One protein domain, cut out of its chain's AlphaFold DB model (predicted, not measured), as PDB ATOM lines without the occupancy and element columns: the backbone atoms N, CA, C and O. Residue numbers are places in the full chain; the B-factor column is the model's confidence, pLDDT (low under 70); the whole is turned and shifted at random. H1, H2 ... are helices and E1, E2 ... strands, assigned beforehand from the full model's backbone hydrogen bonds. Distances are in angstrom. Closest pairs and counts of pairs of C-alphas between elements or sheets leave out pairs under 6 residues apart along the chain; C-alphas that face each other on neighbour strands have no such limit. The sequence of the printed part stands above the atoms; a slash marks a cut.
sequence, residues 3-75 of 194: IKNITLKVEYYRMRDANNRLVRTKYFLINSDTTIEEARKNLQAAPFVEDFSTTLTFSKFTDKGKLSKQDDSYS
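Overview. This is residues 3 to 75 of the 194 residues of an uncharacterized protein of Dellaglioa algida (UniProt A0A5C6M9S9). A long, twisted sheet of three strands bends midway: at one end its strands E2, E1 and E3 lie side by side under one helix, H1, and from there E1 and E3 run on as a two-stranded arm. Beyond E3, residues 62 to 75 form a tail with no named element that folds back. The printed part has 73 residues, with E1, E2, H1 and E3 in that order; the sheet, E2 - E1 - E3, is antiparallel and the class mixed, helices and strands. The whole is loose, with a radius of gyration of the C-alphas of 14.6 A and spans of 42 by 30 by 18 A.

Along the chain. Find C-alpha 3 at (10.158, -38.075, 2.426); from there E1, residues 3 to 16, runs 36.2 A and bends by 61 degrees at residue 9. E2 follows, residues 22 to 29, 21.1 A. H1, residues 34 to 44, starts at C-alpha 34, (40.749, -30.937, 3.538), and spans 15.7 A. E3, residues 49 to 61, runs 31.9 A to C-alpha 61 at (13.280, -36.251, 7.672), and bends by 62 degrees at residue 52.

Arrangement. Look first at E1, the inner strand. It forms a hairpin with E2, antiparallel at 135 degrees, with N 11 and O 28 within hydrogen-bond range at 2.8 A. E3 is antiparallel to E1 at 157 degrees, with N 8 and O 56 at 2.8 A. H1 is on the sheet at a height over the sheet of 10.2 A, over E2 and E1, along the strands, at 1 degrees to E1 on the local plane. These are two layers, a helix on one face of a sheet. The closest C-alphas of H1 and E2 are those of Ile 36 and Phe 28, 7.4 A apart. E2, H1 and E3 make a split strand-helix-strand unit, two strands running the same way with E1 between them, its crossover right-handed. In H1, 5 of 7 O i to N i+4 pairs are within range.

Size, cuts and confidence. The C-alphas farthest apart, of Ala 18 and Asp 63, are 43.9 A apart. The printed part has no cut, and its three links are tight. Confidence is under 70 at residue 3 and residues 29 to 49.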
ATOM      1  N   ILE A   3       9.665 -36.810   2.973       69.12
ATOM      2  CA  ILE A   3      10.158 -38.075   2.426       69.12
ATOM      3  C   ILE A   3      11.134 -37.710   1.314       69.12
ATOM      4  O   ILE A   3      10.723 -37.303   0.230       69.12
ATOM      5  N   LYS A   4      12.427 -37.793   1.620       75.38
ATOM      6  CA  LYS A   4      13.512 -37.489   0.687       75.38
ATOM      7  C   LYS A   4      14.643 -38.466   0.936       75.38
ATOM      8  O   LYS A   4      15.092 -38.597   2.071       75.38
ATOM      9  N   ASN A   5      15.088 -39.128  -0.126       80.94
ATOM     10  CA  ASN A   5      16.195 -40.066  -0.047       80.94
ATOM     11  C   ASN A   5      17.515 -39.305  -0.149       80.94
ATOM     12  O   ASN A   5      17.803 -38.688  -1.171       80.94
ATOM     13  N   ILE A   6      18.313 -39.374   0.909       81.50
ATOM     14  CA  ILE A   6      19.689 -38.890   0.941       81.50
ATOM     15  C   ILE A   6      20.591 -40.100   1.051       81.50
ATOM     16  O   ILE A   6      20.498 -40.864   2.008       81.50
ATOM     17  N   THR A   7      21.457 -40.272   0.059       82.00
ATOM     18  CA  THR A   7      22.413 -41.374   0.022       82.00
ATOM     19  C   THR A   7      23.814 -40.823   0.214       82.00
ATOM     20  O   THR A   7      24.298 -40.046  -0.605       82.00
ATOM     21  N   LEU A   8      24.463 -41.235   1.298       80.44
ATOM     22  CA  LEU A   8      25.816 -40.832   1.647       80.44
ATOM     23  C   LEU A   8      26.768 -41.998   1.422       80.44
ATOM     24  O   LEU A   8      26.558 -43.096   1.941       80.44
ATOM     25  N   LYS A   9      27.859 -41.745   0.700       79.06
ATOM     26  CA  LYS A   9      29.025 -42.629   0.721       79.06
ATOM     27  C   LYS A   9      29.904 -42.211   1.884       79.06
ATOM     28  O   LYS A   9      30.365 -41.069   1.922       79.06
ATOM     29  N   VAL A  10      30.116 -43.126   2.820       77.94
ATOM     30  CA  VAL A  10      30.880 -42.851   4.032       77.94
ATOM     31  C   VAL A  10      32.005 -43.857   4.204       77.94
ATOM     32  O   VAL A  10      31.834 -45.055   3.979       77.94
ATOM     33  N   GLU A  11      33.153 -43.359   4.627       76.12
ATOM     34  CA  GLU A  11      34.191 -44.147   5.273       76.12
ATOM     35  C   GLU A  11      33.902 -44.198   6.766       76.12
ATOM     36  O   GLU A  11      33.397 -43.231   7.342       76.12
ATOM     37  N   TYR A  12      34.216 -45.315   7.411       74.94
ATOM     38  CA  TYR A  12      34.132 -45.401   8.853       74.94
ATOM     39  C   TYR A  12      35.293 -46.169   9.459       74.94
ATOM     40  O   TYR A  12      35.722 -47.208   8.965       74.94
ATOM     41  N   TYR A  13      35.745 -45.655  10.596       75.12
ATOM     42  CA  TYR A  13      36.874 -46.189  11.338       75.12
ATOM     43  C   TYR A  13      36.366 -46.806  12.632       75.12
ATOM     44  O   TYR A  13      35.723 -46.128  13.443       75.12
ATOM     45  N   ARG A  14      36.649 -48.096  12.831       78.56
ATOM     46  CA  ARG A  14      36.376 -48.795  14.091       78.56
ATOM     47  C   ARG A  14      37.635 -48.815  14.940       78.56
ATOM     48  O   ARG A  14      38.644 -49.376  14.532       78.56
ATOM     49  N   MET A  15      37.551 -48.222  16.125       79.38
ATOM     50  CA  MET A  15      38.627 -48.234  17.112       79.38
ATOM     51  C   MET A  15      38.358 -49.310  18.153       79.38
ATOM     52  O   MET A  15      37.259 -49.377  18.723       79.38
ATOM     53  N   ARG A  16      39.374 -50.131  18.413       77.94
ATOM     54  CA  ARG A  16      39.304 -51.219  19.389       77.94
ATOM     55  C   ARG A  16      40.268 -51.007  20.546       77.94
ATOM     56  O   ARG A  16      41.299 -50.357  20.395       77.94
ATOM     57  N   ASP A  17      39.908 -51.538  21.711       80.44
ATOM     58  CA  ASP A  17      40.812 -51.586  22.859       80.44
ATOM     59  C   ASP A  17      41.841 -52.724  22.720       80.44
ATOM     60  O   ASP A  17      41.785 -53.543  21.799       80.44
ATOM     61  N   ALA A  18      42.769 -52.811  23.676       80.88
ATOM     62  CA  ALA A  18      43.782 -53.868  23.726       80.88
ATOM     63  C   ALA A  18      43.198 -55.295  23.854       80.88
ATOM     64  O   ALA A  18      43.913 -56.266  23.629       80.88
ATOM     65  N   ASN A  19      41.909 -55.431  24.193       83.56
ATOM     66  CA  ASN A  19      41.185 -56.701  24.285       83.56
ATOM     67  C   ASN A  19      40.310 -56.965  23.045       83.56
ATOM     68  O   ASN A  19      39.430 -57.828  23.085       83.56
ATOM     69  N   ASN A  20      40.527 -56.221  21.955       77.50
ATOM     70  CA  ASN A  20      39.804 -56.324  20.689       77.50
ATOM     71  C   ASN A  20      38.298 -55.975  20.770       77.50
ATOM     72  O   ASN A  20      37.511 -56.343  19.890       77.50
ATOM     73  N   ARG A  21      37.863 -55.247  21.805       79.00
ATOM     74  CA  ARG A  21      36.470 -54.792  21.947       79.00
ATOM     75  C   ARG A  21      36.264 -53.490  21.183       79.00
ATOM     76  O   ARG A  21      37.112 -52.605  21.240       79.00
ATOM     77  N   LEU A  22      35.134 -53.361  20.483       77.19
ATOM     78  CA  LEU A  22      34.775 -52.125  19.782       77.19
ATOM     79  C   LEU A  22      34.477 -51.021  20.800       77.19
ATOM     80  O   LEU A  22      33.548 -51.149  21.593       77.19
ATOM     81  N   VAL A  23      35.250 -49.938  20.748       76.38
ATOM     82  CA  VAL A  23      35.103 -48.794  21.660       76.38
ATOM     83  C   VAL A  23      34.367 -47.651  20.978       76.38
ATOM     84  O   VAL A  23      33.570 -46.958  21.604       76.38
ATOM     85  N   ARG A  24      34.630 -47.436  19.685       76.44
ATOM     86  CA  ARG A  24      34.054 -46.320  18.934       76.44
ATOM     87  C   ARG A  24      34.054 -46.604  17.439       76.44
ATOM     88  O   ARG A  24      35.005 -47.180  16.917       76.44
ATOM     89  N   THR A  25      33.006 -46.145  16.765       72.38
ATOM     90  CA  THR A  25      32.949 -46.049  15.303       72.38
ATOM     91  C   THR A  25      32.853 -44.574  14.948       72.38
ATOM     92  O   THR A  25      32.133 -43.853  15.630       72.38
ATOM     93  N   LYS A  26      33.592 -44.107  13.940       75.62
ATOM     94  CA  LYS A  26      33.499 -42.720  13.466       75.62
ATOM     95  C   LYS A  26      33.347 -42.696  11.954       75.62
ATOM     96  O   LYS A  26      34.145 -43.333  11.275       75.62
ATOM     97  N   TYR A  27      32.356 -41.958  11.465       73.00
ATOM     98  CA  TYR A  27      31.998 -41.868  10.050       73.00
ATOM     99  C   TYR A  27      32.508 -40.566   9.423       73.00
ATOM    100  O   TYR A  27      32.545 -39.524  10.079       73.00
ATOM    101  N   PHE A  28      32.877 -40.629   8.147       71.19
ATOM    102  CA  PHE A  28      33.337 -39.507   7.335       71.19
ATOM    103  C   PHE A  28      32.739 -39.604   5.938       71.19
ATOM    104  O   PHE A  28      32.713 -40.678   5.351       71.19
ATOM    105  N   LEU A  29      32.302 -38.481   5.375       68.56
ATOM    106  CA  LEU A  29      31.862 -38.425   3.982       68.56
ATOM    107  C   LEU A  29      33.047 -38.644   3.036       68.56
ATOM    108  O   LEU A  29      34.100 -38.024   3.191       68.56
ATOM    109  N   ILE A  30      32.874 -39.505   2.035       63.94
ATOM    110  CA  ILE A  30      33.863 -39.685   0.965       63.94
ATOM    111  C   ILE A  30      33.795 -38.448   0.050       63.94
ATOM    112  O   ILE A  30      32.720 -38.109  -0.443       63.94
ATOM    113  N   ASN A  31      34.944 -37.800  -0.197       59.66
ATOM    114  CA  ASN A  31      35.124 -36.520  -0.922       59.66
ATOM    115  C   ASN A  31      34.780 -35.219  -0.165       59.66
ATOM    116  O   ASN A  31      34.521 -34.195  -0.795       59.66
ATOM    117  N   SER A  32      34.777 -35.231   1.167       55.12
ATOM    118  CA  SER A  32      34.653 -34.007   1.970       55.12
ATOM    119  C   SER A  32      35.975 -33.225   2.088       55.12
ATOM    120  O   SER A  32      37.041 -33.813   1.933       55.12
ATOM    121  N   ASP A  33      35.897 -31.930   2.412       51.56
ATOM    122  CA  ASP A  33      37.015 -30.968   2.477       51.56
ATOM    123  C   ASP A  33      38.268 -31.411   3.269       51.56
ATOM    124  O   ASP A  33      38.233 -32.282   4.141       51.56
ATOM    125  N   THR A  34      39.383 -30.713   3.016       48.69
ATOM    126  CA  THR A  34      40.749 -30.937   3.538       48.69
ATOM    127  C   THR A  34      40.846 -31.132   5.055       48.69
ATOM    128  O   THR A  34      41.699 -31.880   5.527       48.69
ATOM    129  N   THR A  35      39.962 -30.508   5.837       51.94
ATOM    130  CA  THR A  35      39.908 -30.636   7.306       51.94
ATOM    131  C   THR A  35      39.608 -32.071   7.760       51.94
ATOM    132  O   THR A  35      39.987 -32.478   8.859       51.94
ATOM    133  N   ILE A  36      38.930 -32.857   6.920       59.28
ATOM    134  CA  ILE A  36      38.603 -34.257   7.198       59.28
ATOM    135  C   ILE A  36      39.781 -35.179   6.866       59.28
ATOM    136  O   ILE A  36      39.975 -36.163   7.576       59.28
ATOM    137  N   GLU A  37      40.633 -34.835   5.896       63.12
ATOM    138  CA  GLU A  37      41.844 -35.610   5.575       63.12
ATOM    139  C   GLU A  37      42.842 -35.645   6.746       63.12
ATOM    140  O   GLU A  37      43.376 -36.701   7.090       63.12
ATOM    141  N   GLU A  38      43.044 -34.520   7.438       62.88
ATOM    142  CA  GLU A  38      43.886 -34.481   8.645       62.88
ATOM    143  C   GLU A  38      43.286 -35.312   9.790       62.88
ATOM    144  O   GLU A  38      44.000 -36.035  10.494       62.88
ATOM    145  N   ALA A  39      41.959 -35.272   9.954       64.06
ATOM    146  CA  ALA A  39      41.257 -36.094  10.934       64.06
ATOM    147  C   ALA A  39      41.350 -37.599  10.611       64.06
ATOM    148  O   ALA A  39      41.503 -38.399  11.538       64.06
ATOM    149  N   ARG A  40      41.305 -37.983   9.325       68.12
ATOM    150  CA  ARG A  40      41.517 -39.364   8.855       68.12
ATOM    151  C   ARG A  40      42.935 -39.839   9.156       68.12
ATOM    152  O   ARG A  40      43.101 -40.896   9.760       68.12
ATOM    153  N   LYS A  41      43.950 -39.028   8.837       68.38
ATOM    154  CA  LYS A  41      45.364 -39.353   9.095       68.38
ATOM    155  C   LYS A  41      45.645 -39.595  10.580       68.38
ATOM    156  O   LYS A  41      46.344 -40.543  10.933       68.38
ATOM    157  N   ASN A  42      45.059 -38.777  11.455       66.06
ATOM    158  CA  ASN A  42      45.194 -38.940  12.904       66.06
ATOM    159  C   ASN A  42      44.517 -40.216  13.429       66.06
ATOM    160  O   ASN A  42      44.998 -40.806  14.393       66.06
ATOM    161  N   LEU A  43      43.423 -40.662  12.803       69.19
ATOM    162  CA  LEU A  43      42.762 -41.920  13.163       69.19
ATOM    163  C   LEU A  43      43.534 -43.130  12.658       69.19
ATOM    164  O   LEU A  43      43.757 -44.052  13.428       69.19
ATOM    165  N   GLN A  44      44.008 -43.113  11.413       64.56
ATOM    166  CA  GLN A  44      44.816 -44.202  10.854       64.56
ATOM    167  C   GLN A  44      46.127 -44.436  11.627       64.56
ATOM    168  O   GLN A  44      46.658 -45.541  11.610       64.56
ATOM    169  N   ALA A  45      46.637 -43.425  12.338       66.06
ATOM    170  CA  ALA A  45      47.810 -43.554  13.201       66.06
ATOM    171  C   ALA A  45      47.536 -44.265  14.547       66.06
ATOM    172  O   ALA A  45      48.478 -44.539  15.294       66.06
ATOM    173  N   ALA A  46      46.274 -44.544  14.896       65.50
ATOM    174  CA  ALA A  46      45.932 -45.224  16.141       65.50
ATOM    175  C   ALA A  46      46.191 -46.749  16.045       65.50
ATOM    176  O   ALA A  46      46.012 -47.346  14.986       65.50
ATOM    177  N   PRO A  47      46.591 -47.411  17.149       60.12
ATOM    178  CA  PRO A  47      47.185 -48.754  17.108       60.12
ATOM    179  C   PRO A  47      46.239 -49.893  16.685       60.12
ATOM    180  O   PRO A  47      46.720 -50.976  16.369       60.12
ATOM    181  N   PHE A  48      44.918 -49.671  16.659       63.34
ATOM    182  CA  PHE A  48      43.921 -50.673  16.260       63.34
ATOM    183  C   PHE A  48      42.753 -50.014  15.531       63.34
ATOM    184  O   PHE A  48      41.718 -49.708  16.136       63.34
ATOM    185  N   VAL A  49      42.938 -49.776  14.232       64.38
ATOM    186  CA  VAL A  49      41.925 -49.158  13.380       64.38
ATOM    187  C   VAL A  49      41.623 -50.040  12.184       64.38
ATOM    188  O   VAL A  49      42.507 -50.386  11.407       64.38
ATOM    189  N   GLU A  50      40.348 -50.391  12.054       71.06
ATOM    190  CA  GLU A  50      39.807 -51.026  10.859       71.06
ATOM    191  C   GLU A  50      39.123 -49.949  10.007       71.06
ATOM    192  O   GLU A  50      38.286 -49.198  10.524       71.06
ATOM    193  N   ASP A  51      39.495 -49.877   8.728       71.69
ATOM    194  CA  ASP A  51      38.953 -48.943   7.738       71.69
ATOM    195  C   ASP A  51      37.968 -49.674   6.821       71.69
ATOM    196  O   ASP A  51      38.244 -50.762   6.306       71.69
ATOM    197  N   PHE A  52      36.796 -49.081   6.644       76.81
ATOM    198  CA  PHE A  52      35.723 -49.610   5.826       76.81
ATOM    199  C   PHE A  52      35.035 -48.469   5.085       76.81
ATOM    200  O   PHE A  52      34.895 -47.366   5.606       76.81
ATOM    201  N   SER A  53      34.480 -48.768   3.914       77.31
ATOM    202  CA  SER A  53      33.529 -47.884   3.243       77.31
ATOM    203  C   SER A  53      32.155 -48.537   3.171       77.31
ATOM    204  O   SER A  53      32.017 -49.759   3.084       77.31
ATOM    205  N   THR A  54      31.115 -47.717   3.252       81.50
ATOM    206  CA  THR A  54      29.732 -48.156   3.088       81.50
ATOM    207  C   THR A  54      28.883 -47.045   2.481       81.50
ATOM    208  O   THR A  54      29.300 -45.891   2.365       81.50
ATOM    209  N   THR A  55      27.677 -47.407   2.065       83.25
ATOM    210  CA  THR A  55      26.652 -46.467   1.621       83.25
ATOM    211  C   THR A  55      25.516 -46.480   2.632       83.25
ATOM    212  O   THR A  55      25.016 -47.547   2.983       83.25
ATOM    213  N   LEU A  56      25.123 -45.301   3.106       84.00
ATOM    214  CA  LEU A  56      23.994 -45.117   4.011       84.00
ATOM    215  C   LEU A  56      22.904 -44.338   3.286       84.00
ATOM    216  O   LEU A  56      23.178 -43.287   2.711       84.00
ATOM    217  N   THR A  57      21.674 -44.838   3.337       85.44
ATOM    218  CA  THR A  57      20.509 -44.150   2.778       85.44
ATOM    219  C   THR A  57      19.569 -43.762   3.908       85.44
ATOM    220  O   THR A  57      19.202 -44.593   4.738       85.44
ATOM    221  N   PHE A  58      19.184 -42.490   3.919       88.12
ATOM    222  CA  PHE A  58      18.269 -41.874   4.871       88.12
ATOM    223  C   PHE A  58      17.044 -41.392   4.111       88.12
ATOM    224  O   PHE A  58      17.184 -40.800   3.043       88.12
ATOM    225  N   SER A  59      15.851 -41.640   4.636       85.88
ATOM    226  CA  SER A  59      14.601 -41.403   3.896       85.88
ATOM    227  C   SER A  59      13.563 -40.603   4.680       85.88
ATOM    228  O   SER A  59      12.653 -40.016   4.085       85.88
ATOM    229  N   LYS A  60      13.682 -40.558   6.014       88.25
ATOM    230  CA  LYS A  60      12.684 -39.940   6.896       88.25
ATOM    231  C   LYS A  60      13.254 -38.703   7.575       88.25
ATOM    232  O   LYS A  60      13.901 -38.805   8.617       88.25
ATOM    233  N   PHE A  61      12.936 -37.526   7.045       89.81
ATOM    234  CA  PHE A  61      13.280 -36.251   7.672       89.81
ATOM    235  C   PHE A  61      12.035 -35.569   8.250       89.81
ATOM    236  O   PHE A  61      10.909 -35.681   7.754       89.81
ATOM    237  N   THR A  62      12.225 -34.854   9.349       88.62
ATOM    238  CA  THR A  62      11.219 -33.936   9.884       88.62
ATOM    239  C   THR A  62      11.035 -32.746   8.941       88.62
ATOM    240  O   THR A  62      11.854 -32.481   8.067       88.62
ATOM    241  N   ASP A  63       9.947 -32.008   9.131       85.31
ATOM    242  CA  ASP A  63       9.694 -30.722   8.470       85.31
ATOM    243  C   ASP A  63      10.790 -29.674   8.732       85.31
ATOM    244  O   ASP A  63      10.999 -28.781   7.919       85.31
ATOM    245  N   LYS A  64      11.533 -29.818   9.833       85.25
ATOM    246  CA  LYS A  64      12.674 -28.965  10.197       85.25
ATOM    247  C   LYS A  64      14.015 -29.444   9.622       85.25
ATOM    248  O   LYS A  64      15.055 -28.941  10.038       85.25
ATOM    249  N   GLY A  65      14.015 -30.451   8.745       85.38
ATOM    250  CA  GLY A  65      15.234 -31.008   8.144       85.38
ATOM    251  C   GLY A  65      16.062 -31.905   9.071       85.38
ATOM    252  O   GLY A  65      17.186 -32.246   8.731       85.38
ATOM    253  N   LYS A  66      15.527 -32.297  10.239       90.06
ATOM    254  CA  LYS A  66      16.173 -33.244  11.172       90.06
ATOM    255  C   LYS A  66      15.897 -34.697  10.807       90.06
ATOM    256  O   LYS A  66      14.758 -34.997  10.445       90.06
ATOM    257  N   LEU A  67      16.877 -35.589  10.951       89.88
ATOM    258  CA  LEU A  67      16.700 -37.016  10.682       89.88
ATOM    259  C   LEU A  67      15.756 -37.629  11.728       89.88
ATOM    260  O   LEU A  67      15.897 -37.415  12.934       89.88
ATOM    261  N   SER A  68      14.768 -38.394  11.274       88.12
ATOM    262  CA  SER A  68      13.834 -39.075  12.167       88.12
ATOM    263  C   SER A  68      14.526 -40.212  12.915       88.12
ATOM    264  O   SER A  68      15.188 -41.050  12.310       88.12
ATOM    265  N   LYS A  69      14.262 -40.331  14.222       86.88
ATOM    266  CA  LYS A  69      14.680 -41.488  15.040       86.88
ATOM    267  C   LYS A  69      14.054 -42.817  14.591       86.88
ATOM    268  O   LYS A  69      14.435 -43.865  15.089       86.88
ATOM    269  N   GLN A  70      13.051 -42.763  13.713       84.69
ATOM    270  CA  GLN A  70      12.395 -43.930  13.111       84.69
ATOM    271  C   GLN A  70      13.029 -44.347  11.771       84.69
ATOM    272  O   GLN A  70      12.453 -45.167  11.052       84.69
ATOM    273  N   ASP A  71      14.125 -43.709  11.363       85.38
ATOM    274  CA  ASP A  71      14.917 -44.135  10.211       85.38
ATOM    275  C   ASP A  71      15.846 -45.288  10.623       85.38
ATOM    276  O   ASP A  71      16.494 -45.219  11.668       85.38
ATOM    277  N   ASP A  72      15.906 -46.346   9.815       77.75
ATOM    278  CA  ASP A  72      16.665 -47.560  10.148       77.75
ATOM    279  C   ASP A  72      18.187 -47.317  10.137       77.75
ATOM    280  O   ASP A  72      18.940 -48.051  10.776       77.75
ATOM    281  N   SER A  73      18.642 -46.257   9.457       79.44
ATOM    282  CA  SER A  73      20.050 -45.839   9.396       79.44
ATOM    283  C   SER A  73      20.444 -44.881  10.535       79.44
ATOM    284  O   SER A  73      21.585 -44.396  10.569       79.44
ATOM    285  N   TYR A  74      19.522 -44.572  11.459       77.69
ATOM    286  CA  TYR A  74      19.729 -43.579  12.513       77.69
ATOM    287  C   TYR A  74      20.834 -43.989  13.501       77.69
ATOM    288  O   TYR A  74      20.731 -44.963  14.244       77.69
ATOM    289  N   SER A  75      21.871 -43.159  13.567       82.88
ATOM    290  CA  SER A  75      22.796 -43.036  14.696       82.88
ATOM    291  C   SER A  75      23.138 -41.553  14.857       82.88
ATOM    292  O   SER A  75      22.989 -40.804  13.895       82.88
TER     293      SER A  75